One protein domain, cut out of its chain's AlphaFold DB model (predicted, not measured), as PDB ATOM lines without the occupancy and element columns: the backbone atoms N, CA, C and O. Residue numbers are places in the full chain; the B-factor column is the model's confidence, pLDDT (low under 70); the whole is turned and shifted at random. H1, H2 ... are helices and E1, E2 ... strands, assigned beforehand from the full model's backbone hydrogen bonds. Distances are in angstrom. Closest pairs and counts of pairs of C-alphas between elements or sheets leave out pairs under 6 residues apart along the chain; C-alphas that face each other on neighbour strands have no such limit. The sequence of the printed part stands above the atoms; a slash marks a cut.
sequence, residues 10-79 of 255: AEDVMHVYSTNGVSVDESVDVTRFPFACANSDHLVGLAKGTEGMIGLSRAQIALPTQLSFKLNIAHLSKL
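What this domain is: This is residues 10 to 79 of the 255 residues of the protein "Peptidase A1" of Corchorus olitorius (UniProt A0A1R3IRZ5). A long, two-stranded hairpin of E1 and E2 makes one end of an elongated, loosely built domain; the chain then runs away from it to a tiny helix, H1, near the other end, and folds back through a long link to a second short helix, H2, which lies near E2. The loop of residues 44 to 50, which follows H1, stands free and sticks out, with no C-alpha 8 or more residues away along the chain within 10 A of it. The printed part has 70 residues, with two named strands and two named helices in the order E1, E2, H1, H2; the sheet has the order E1 - E2 and is antiparallel, and the class is mixed, helices and strands. The whole is loose, with a radius of gyration of the C-alphas of 14.0 A, and spans 38 by 25 by 23 A.

Where its parts are: E1, residues 10 to 19, begins at C-alpha 10 (13.814, 24.593, -10.495) and is 27.5 A long from first to last C-alpha. E2, residues 24 to 36, is 28.2 A long and bends by 74 degrees at residue 32. H1, residues 40 to 43, is 5.4 A long; its C-alpha 40 is at (10.856, 40.236, -7.436). H2, residues 63 to 70, is 10.5 A long and ends at C-alpha 70 (7.877, 12.056, -1.685). Residues 71 to 79 follow it with no named element.

How they stand to each other: E1 and E2 form a hairpin with a tight link of 4 residues. They are antiparallel, with 159 degrees between their N-to-C directions. C-alphas 11 and 34, 4.3 A apart, face each other, as do C-alphas 17 and 27, 4.5 A apart. N 10 and O 35, 2.9 A apart, are within hydrogen-bond range, as are N 18 and O 26, 2.8 A apart. The closest C-alphas of E2 and H2 are those of Val 30 and Lys 70, at 7.3 A. E1 and H2 are apart, and so are E1 and H1, and H1 and H2. Each O i to N i+4 pair inside H2 is within hydrogen-bond range; H1 is too short for such a pair, and its one O i to N i+3 pair is within range.

The domain as a whole: The two C-alphas farthest apart are those of Val 22 and Asp 41, at 39.4 A. The C-alphas of Ala 10 and Leu 79, the first and last printed, are 30.5 A apart. The printed part has no cut. The link from E2 to H1 is tight, with 3 residues, and the link from H1 to H2 is long, with 19. Mean pLDDT of the printed part is 91.5, and no printed residue is under 70.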
ATOM      1  N   ALA A  10      12.582  24.987 -11.165       93.31
ATOM      2  CA  ALA A  10      13.814  24.593 -10.495       93.31
ATOM      3  C   ALA A  10      13.541  23.452  -9.508       93.31
ATOM      4  O   ALA A  10      12.400  23.234  -9.106       93.31
ATOM      5  N   GLU A  11      14.587  22.728  -9.124       95.19
ATOM      6  CA  GLU A  11      14.560  21.734  -8.052       95.19
ATOM      7  C   GLU A  11      15.597  22.131  -7.001       95.19
ATOM      8  O   GLU A  11      16.713  22.502  -7.360       95.19
ATOM      9  N   ASP A  12      15.252  22.016  -5.722       95.56
ATOM     10  CA  ASP A  12      16.207  22.202  -4.620       95.56
ATOM     11  C   ASP A  12      15.829  21.312  -3.421       95.56
ATOM     12  O   ASP A  12      14.891  20.510  -3.495       95.56
ATOM     13  N   VAL A  13      16.577  21.390  -2.327       95.81
ATOM     14  CA  VAL A  13      16.291  20.694  -1.074       95.81
ATOM     15  C   VAL A  13      15.325  21.522  -0.231       95.81
ATOM     16  O   VAL A  13      15.565  22.689   0.060       95.81
ATOM     17  N   MET A  14      14.230  20.896   0.202       94.19
ATOM     18  CA  MET A  14      13.320  21.478   1.183       94.19
ATOM     19  C   MET A  14      13.502  20.790   2.535       94.19
ATOM     20  O   MET A  14      13.271  19.589   2.658       94.19
ATOM     21  N   HIS A  15      13.846  21.564   3.558       94.75
ATOM     22  CA  HIS A  15      13.906  21.082   4.934       94.75
ATOM     23  C   HIS A  15      12.524  21.184   5.589       94.75
ATOM     24  O   HIS A  15      11.908  22.253   5.607       94.75
ATOM     25  N   VAL A  16      12.025  20.074   6.133       94.06
ATOM     26  CA  VAL A  16      10.776  20.017   6.908       94.06
ATOM     27  C   VAL A  16      11.009  19.297   8.228       94.06
ATOM     28  O   VAL A  16      12.016  18.624   8.407       94.06
ATOM     29  N   TYR A  17      10.072  19.422   9.160       94.00
ATOM     30  CA  TYR A  17      10.133  18.717  10.435       94.00
ATOM     31  C   TYR A  17       9.019  17.677  10.522       94.00
ATOM     32  O   TYR A  17       7.860  17.977  10.218       94.00
ATOM     33  N   SER A  18       9.364  16.464  10.944       92.44
ATOM     34  CA  SER A  18       8.397  15.426  11.283       92.44
ATOM     35  C   SER A  18       7.764  15.703  12.652       92.44
ATOM     36  O   SER A  18       8.289  16.446  13.487       92.44
ATOM     37  N   THR A  19       6.577  15.141  12.877       92.00
ATOM     38  CA  THR A  19       5.861  15.255  14.149       92.00
ATOM     39  C   THR A  19       5.032  14.006  14.406       92.00
ATOM     40  O   THR A  19       4.442  13.437  13.487       92.00
ATOM     41  N   ASN A  20       4.930  13.616  15.675       90.44
ATOM     42  CA  ASN A  20       4.007  12.581  16.150       90.44
ATOM     43  C   ASN A  20       2.594  13.131  16.460       90.44
ATOM     44  O   ASN A  20       1.747  12.409  16.983       90.44
ATOM     45  N   GLY A  21       2.340  14.414  16.174       90.19
ATOM     46  CA  GLY A  21       1.093  15.119  16.482       90.19
ATOM     47  C   GLY A  21       1.064  15.807  17.854       90.19
ATOM     48  O   GLY A  21       0.120  16.546  18.129       90.19
ATOM     49  N   VAL A  22       2.083  15.604  18.694       92.88
ATOM     50  CA  VAL A  22       2.235  16.238  20.017       92.88
ATOM     51  C   VAL A  22       3.474  17.133  20.059       92.88
ATOM     52  O   VAL A  22       3.405  18.256  20.555       92.88
ATOM     53  N   SER A  23       4.594  16.658  19.516       92.31
ATOM     54  CA  SER A  23       5.861  17.385  19.451       92.31
ATOM     55  C   SER A  23       6.494  17.289  18.068       92.31
ATOM     56  O   SER A  23       6.173  16.401  17.273       92.31
ATOM     57  N   VAL A  24       7.397  18.224  17.781       92.88
ATOM     58  CA  VAL A  24       8.347  18.082  16.675       92.88
ATOM     59  C   VAL A  24       9.322  16.965  17.031       92.88
ATOM     60  O   VAL A  24       9.699  16.847  18.197       92.88
ATOM     61  N   ASP A  25       9.666  16.143  16.048       88.94
ATOM     62  CA  ASP A  25      10.514  14.971  16.230       88.94
ATOM     63  C   ASP A  25      11.873  15.198  15.552       88.94
ATOM     64  O   ASP A  25      12.805  15.687  16.189       88.94
ATOM     65  N   GLU A  26      11.967  14.986  14.238       91.31
ATOM     66  CA  GLU A  26      13.231  15.061  13.498       91.31
ATOM     67  C   GLU A  26      13.131  15.975  12.268       91.31
ATOM     68  O   GLU A  26      12.059  16.183  11.694       91.31
ATOM     69  N   SER A  27      14.263  16.536  11.837       91.62
ATOM     70  CA  SER A  27      14.361  17.237  10.552       91.62
ATOM     71  C   SER A  27      14.491  16.236   9.406       91.62
ATOM     72  O   SER A  27      15.313  15.324   9.468       91.62
ATOM     73  N   VAL A  28      13.720  16.442   8.344       93.44
ATOM     74  CA  VAL A  28      13.686  15.604   7.147       93.44
ATOM     75  C   VAL A  28      13.990  16.456   5.919       93.44
ATOM     76  O   VAL A  28      13.343  17.481   5.683       93.44
ATOM     77  N   ASP A  29      14.926  15.982   5.102       95.00
ATOM     78  CA  ASP A  29      15.326  16.639   3.861       95.00
ATOM     79  C   ASP A  29      14.560  16.052   2.678       95.00
ATOM     80  O   ASP A  29      14.715  14.888   2.301       95.00
ATOM     81  N   VAL A  30      13.731  16.882   2.053       94.00
ATOM     82  CA  VAL A  30      12.985  16.536   0.847       94.00
ATOM     83  C   VAL A  30      13.799  16.994  -0.355       94.00
ATOM     84  O   VAL A  30      13.695  18.130  -0.814       94.00
ATOM     85  N   THR A  31      14.647  16.099  -0.855       94.81
ATOM     86  CA  THR A  31      15.535  16.400  -1.983       94.81
ATOM     87  C   THR A  31      14.771  16.506  -3.304       94.81
ATOM     88  O   THR A  31      13.715  15.883  -3.504       94.81
ATOM     89  N   ARG A  32      15.330  17.291  -4.234       93.38
ATOM     90  CA  ARG A  32      14.786  17.504  -5.585       93.38
ATOM     91  C   ARG A  32      13.316  17.926  -5.558       93.38
ATOM     92  O   ARG A  32      12.470  17.300  -6.198       93.38
ATOM     93  N   PHE A  33      12.983  18.889  -4.712       93.38
ATOM     94  CA  PHE A  33      11.646  19.442  -4.580       93.38
ATOM     95  C   PHE A  33      11.416  20.466  -5.701       93.38
ATOM     96  O   PHE A  33      12.061  21.515  -5.672       93.38
ATOM     97  N   PRO A  34      10.561  20.190  -6.706       93.81
ATOM     98  CA  PRO A  34      10.296  21.150  -7.765       93.81
ATOM     99  C   PRO A  34       9.495  22.359  -7.273       93.81
ATOM    100  O   PRO A  34       8.491  22.225  -6.570       93.81
ATOM    101  N   PHE A  35       9.894  23.547  -7.712       92.81
ATOM    102  CA  PHE A  35       9.185  24.807  -7.500       92.81
ATOM    103  C   PHE A  35       9.368  25.739  -8.704       92.81
ATOM    104  O   PHE A  35      10.191  25.495  -9.587       92.81
ATOM    105  N   ALA A  36       8.564  26.798  -8.766       91.12
ATOM    106  CA  ALA A  36       8.684  27.824  -9.794       91.12
ATOM    107  C   ALA A  36       9.465  29.023  -9.249       91.12
ATOM    108  O   ALA A  36       9.138  29.544  -8.182       91.12
ATOM    109  N   CYS A  37      10.464  29.478 -10.000       90.50
ATOM    110  CA  CYS A  37      11.128  30.753  -9.759       90.50
ATOM    111  C   CYS A  37      10.219  31.902 -10.212       90.50
ATOM    112  O   CYS A  37       9.443  31.748 -11.153       90.50
ATOM    113  N   ALA A  38      10.335  33.065  -9.578       87.12
ATOM    114  CA  ALA A  38       9.577  34.257  -9.941       87.12
ATOM    115  C   ALA A  38      10.449  35.509  -9.781       87.12
ATOM    116  O   ALA A  38      11.311  35.563  -8.907       87.12
ATOM    117  N   ASN A  39      10.210  36.521 -10.615       86.88
ATOM    118  CA  ASN A  39      10.822  37.840 -10.457       86.88
ATOM    119  C   ASN A  39      10.327  38.553  -9.187       86.88
ATOM    120  O   ASN A  39       9.181  38.379  -8.768       86.88
ATOM    121  N   SER A  40      11.163  39.434  -8.632       85.81
ATOM    122  CA  SER A  40      10.856  40.236  -7.436       85.81
ATOM    123  C   SER A  40       9.599  41.101  -7.575       85.81
ATOM    124  O   SER A  40       8.943  41.402  -6.580       85.81
ATOM    125  N   ASP A  41       9.215  41.457  -8.802       86.25
ATOM    126  CA  ASP A  41       7.992  42.217  -9.087       86.25
ATOM    127  C   ASP A  41       6.719  41.471  -8.649       86.25
ATOM    128  O   ASP A  41       5.690  42.088  -8.376       86.25
ATOM    129  N   HIS A  42       6.786  40.142  -8.507       84.88
ATOM    130  CA  HIS A  42       5.684  39.323  -7.999       84.88
ATOM    131  C   HIS A  42       5.546  39.349  -6.470       84.88
ATOM    132  O   HIS A  42       4.572  38.810  -5.945       84.88
ATOM    133  N   LEU A  43       6.478  39.982  -5.747       89.50
ATOM    134  CA  LEU A  43       6.412  40.138  -4.288       89.50
ATOM    135  C   LEU A  43       5.563  41.345  -3.860       89.50
ATOM    136  O   LEU A  43       5.258  41.505  -2.676       89.50
ATOM    137  N   VAL A  44       5.154  42.197  -4.806       89.88
ATOM    138  CA  VAL A  44       4.322  43.371  -4.524       89.88
ATOM    139  C   VAL A  44       2.994  42.940  -3.890       89.88
ATOM    140  O   VAL A  44       2.221  42.182  -4.469       89.88
ATOM    141  N   GLY A  45       2.716  43.463  -2.693       88.75
ATOM    142  CA  GLY A  45       1.506  43.156  -1.922       88.75
ATOM    143  C   GLY A  45       1.637  41.967  -0.963       88.75
ATOM    144  O   GLY A  45       0.712  41.724  -0.188       88.75
ATOM    145  N   LEU A  46       2.767  41.252  -0.964       91.75
ATOM    146  CA  LEU A  46       3.066  40.247   0.056       91.75
ATOM    147  C   LEU A  46       3.585  40.895   1.346       91.75
ATOM    148  O   LEU A  46       3.975  42.064   1.387       91.75
ATOM    149  N   ALA A  47       3.583  40.113   2.427       93.06
ATOM    150  CA  ALA A  47       4.133  40.551   3.703       93.06
ATOM    151  C   ALA A  47       5.626  40.906   3.570       93.06
ATOM    152  O   ALA A  47       6.378  40.249   2.852       93.06
ATOM    153  N   LYS A  48       6.062  41.944   4.293       94.31
ATOM    154  CA  LYS A  48       7.458  42.396   4.280       94.31
ATOM    155  C   LYS A  48       8.399  41.265   4.720       94.31
ATOM    156  O   LYS A  48       8.196  40.689   5.784       94.31
ATOM    157  N   GLY A  49       9.454  41.029   3.935       93.44
ATOM    158  CA  GLY A  49      10.455  39.984   4.185       93.44
ATOM    159  C   GLY A  49      10.112  38.616   3.585       93.44
ATOM    160  O   GLY A  49      10.860  37.668   3.789       93.44
ATOM    161  N   THR A  50       8.991  38.500   2.869       93.75
ATOM    162  CA  THR A  50       8.615  37.286   2.139       93.75
ATOM    163  C   THR A  50       9.266  37.254   0.757       93.75
ATOM    164  O   THR A  50       9.162  38.225   0.015       93.75
ATOM    165  N   GLU A  51       9.830  36.103   0.388       93.25
ATOM    166  CA  GLU A  51      10.490  35.865  -0.912       93.25
ATOM    167  C   GLU A  51       9.632  35.041  -1.894       93.25
ATOM    168  O   GLU A  51      10.071  34.692  -2.987       93.25
ATOM    169  N   GLY A  52       8.392  34.695  -1.531       92.50
ATOM    170  CA  GLY A  52       7.509  33.936  -2.415       92.50
ATOM    171  C   GLY A  52       6.215  33.452  -1.768       92.50
ATOM    172  O   GLY A  52       5.768  33.958  -0.740       92.50
ATOM    173  N   MET A  53       5.590  32.450  -2.384       93.56
ATOM    174  CA  MET A  53       4.338  31.858  -1.916       93.56
ATOM    175  C   MET A  53       4.419  30.336  -1.928       93.56
ATOM    176  O   MET A  53       4.977  29.738  -2.842       93.56
ATOM    177  N   ILE A  54       3.778  29.708  -0.945       94.00
ATOM    178  CA  ILE A  54       3.607  28.256  -0.901       94.00
ATOM    179  C   ILE A  54       2.196  27.913  -1.378       94.00
ATOM    180  O   ILE A  54       1.198  28.277  -0.751       94.00
ATOM    181  N   GLY A  55       2.111  27.185  -2.490       93.69
ATOM    182  CA  GLY A  55       0.852  26.672  -3.016       93.69
ATOM    183  C   GLY A  55       0.343  25.490  -2.194       93.69
ATOM    184  O   GLY A  55       1.010  24.462  -2.100       93.69
ATOM    185  N   LEU A  56      -0.862  25.618  -1.635       94.00
ATOM    186  CA  LEU A  56      -1.518  24.570  -0.843       94.00
ATOM    187  C   LEU A  56      -2.680  23.895  -1.579       94.00
ATOM    188  O   LEU A  56      -3.473  23.219  -0.945       94.00
ATOM    189  N   SER A  57      -2.830  24.112  -2.887       91.56
ATOM    190  CA  SER A  57      -3.934  23.564  -3.683       91.56
ATOM    191  C   SER A  57      -3.778  22.056  -3.950       91.56
ATOM    192  O   SER A  57      -2.892  21.389  -3.418       91.56
ATOM    193  N   ARG A  58      -4.649  21.503  -4.801       90.50
ATOM    194  CA  ARG A  58      -4.565  20.114  -5.289       90.50
ATOM    195  C   ARG A  58      -3.676  19.941  -6.525       90.50
ATOM    196  O   ARG A  58      -3.669  18.854  -7.098       90.50
ATOM    197  N   ALA A  59      -2.969  20.988  -6.946       90.56
ATOM    198  CA  ALA A  59      -2.081  20.911  -8.097       90.56
ATOM    199  C   ALA A  59      -0.930  19.926  -7.830       90.56
ATOM    200  O   ALA A  59      -0.477  19.781  -6.694       90.56
ATOM    201  N   GLN A  60      -0.411  19.287  -8.880       90.44
ATOM    202  CA  GLN A  60       0.626  18.251  -8.749       90.44
ATOM    203  C   GLN A  60       1.910  18.764  -8.079       90.44
ATOM    204  O   GLN A  60       2.514  18.055  -7.278       90.44
ATOM    205  N   ILE A  61       2.284  20.017  -8.355       90.25
ATOM    206  CA  ILE A  61       3.451  20.685  -7.758       90.25
ATOM    207  C   ILE A  61       3.102  21.505  -6.501       90.25
ATOM    208  O   ILE A  61       3.934  22.257  -6.004       90.25
ATOM    209  N   ALA A  62       1.887  21.391  -5.958       93.62
ATOM    210  CA  ALA A  62       1.550  22.023  -4.684       93.62
ATOM    211  C   ALA A  62       2.194  21.266  -3.515       93.62
ATOM    212  O   ALA A  62       2.301  20.036  -3.538       93.62
ATOM    213  N   LEU A  63       2.556  21.995  -2.457       94.62
ATOM    214  CA  LEU A  63       3.281  21.446  -1.310       94.62
ATOM    215  C   LEU A  63       2.618  20.184  -0.715       94.62
ATOM    216  O   LEU A  63       3.322  19.190  -0.534       94.62
ATOM    217  N   PRO A  64       1.288  20.138  -0.470       94.19
ATOM    218  CA  PRO A  64       0.658  18.949   0.104       94.19
ATOM    219  C   PRO A  64       0.753  17.710  -0.798       94.19
ATOM    220  O   PRO A  64       0.910  16.597  -0.300       94.19
ATOM    221  N   THR A  65       0.684  17.893  -2.122       93.94
ATOM    222  CA  THR A  65       0.755  16.786  -3.090       93.94
ATOM    223  C   THR A  65       2.180  16.262  -3.210       93.94
ATOM    224  O   THR A  65       2.393  15.051  -3.144       93.94
ATOM    225  N   GLN A  66       3.158  17.165  -3.289       94.50
ATOM    226  CA  GLN A  66       4.569  16.801  -3.366       94.50
ATOM    227  C   GLN A  66       5.068  16.085  -2.108       94.50
ATOM    228  O   GLN A  66       5.725  15.052  -2.224       94.50
ATOM    229  N   LEU A  67       4.731  16.585  -0.912       93.81
ATOM    230  CA  LEU A  67       5.126  15.941   0.346       93.81
ATOM    231  C   LEU A  67       4.457  14.577   0.518       93.81
ATOM    232  O   LEU A  67       5.125  13.615   0.884       93.81
ATOM    233  N   SER A  68       3.159  14.473   0.205       93.75
ATOM    234  CA  SER A  68       2.435  13.197   0.243       93.75
ATOM    235  C   SER A  68       3.101  12.145  -0.641       93.75
ATOM    236  O   SER A  68       3.293  11.016  -0.198       93.75
ATOM    237  N   PHE A  69       3.513  12.531  -1.851       92.81
ATOM    238  CA  PHE A  69       4.191  11.639  -2.783       92.81
ATOM    239  C   PHE A  69       5.618  11.282  -2.337       92.81
ATOM    240  O   PHE A  69       5.956  10.104  -2.277       92.81
ATOM    241  N   LYS A  70       6.453  12.273  -1.999       93.56
ATOM    242  CA  LYS A  70       7.877  12.056  -1.685       93.56
ATOM    243  C   LYS A  70       8.115  11.362  -0.345       93.56
ATOM    244  O   LYS A  70       9.059  10.590  -0.235       93.56
ATOM    245  N   LEU A  71       7.278  11.633   0.656       92.56
ATOM    246  CA  LEU A  71       7.398  11.046   1.995       92.56
ATOM    247  C   LEU A  71       6.463   9.847   2.207       92.56
ATOM    248  O   LEU A  71       6.460   9.268   3.288       92.56
ATOM    249  N   ASN A  72       5.662   9.479   1.199       92.62
ATOM    250  CA  ASN A  72       4.657   8.417   1.282       92.62
ATOM    251  C   ASN A  72       3.697   8.582   2.482       92.62
ATOM    252  O   ASN A  72       3.409   7.640   3.220       92.62
ATOM    253  N   ILE A  73       3.203   9.809   2.683       91.06
ATOM    254  CA  ILE A  73       2.264  10.165   3.758       91.06
ATOM    255  C   ILE A  73       0.871  10.477   3.206       91.06
ATOM    256  O   ILE A  73       0.700  10.841   2.041       91.06
ATOM    257  N   ALA A  74      -0.153  10.371   4.054       88.81
ATOM    258  CA  ALA A  74      -1.536  10.570   3.642       88.81
ATOM    259  C   ALA A  74      -1.840  12.028   3.241       88.81
ATOM    260  O   ALA A  74      -1.568  12.973   3.982       88.81
ATOM    261  N   HIS A  75      -2.509  12.212   2.100       85.75
ATOM    262  CA  HIS A  75      -2.992  13.523   1.673       85.75
ATOM    263  C   HIS A  75      -4.289  13.896   2.414       85.75
ATOM    264  O   HIS A  75      -5.391  13.559   1.971       85.75
ATOM    265  N   LEU A  76      -4.173  14.632   3.526       80.88
ATOM    266  CA  LEU A  76      -5.282  14.918   4.455       80.88
ATOM    267  C   LEU A  76      -6.539  15.511   3.803       80.88
ATOM    268  O   LEU A  76      -7.650  15.218   4.242       80.88
ATOM    269  N   SER A  77      -6.409  16.286   2.719       79.44
ATOM    270  CA  SER A  77      -7.581  16.842   2.020       79.44
ATOM    271  C   SER A  77      -8.538  15.765   1.478       79.44
ATOM    272  O   SER A  77      -9.686  16.077   1.171       79.44
ATOM    273  N   LYS A  78      -8.073  14.517   1.320       80.44
ATOM    274  CA  LYS A  78      -8.873  13.373   0.859       80.44
ATOM    275  C   LYS A  78      -9.591  12.649   2.007       80.44
ATOM    276  O   LYS A  78     -10.417  11.784   1.741       80.44
ATOM    277  N   LEU A  79      -9.296  12.998   3.261       82.44
ATOM    278  CA  LEU A  79      -9.773  12.303   4.462       82.44
ATOM    279  C   LEU A  79     -10.846  13.087   5.240       82.44
ATOM    280  O   LEU A  79     -11.268  12.666   6.314       82.44
TER     281      LEU A  79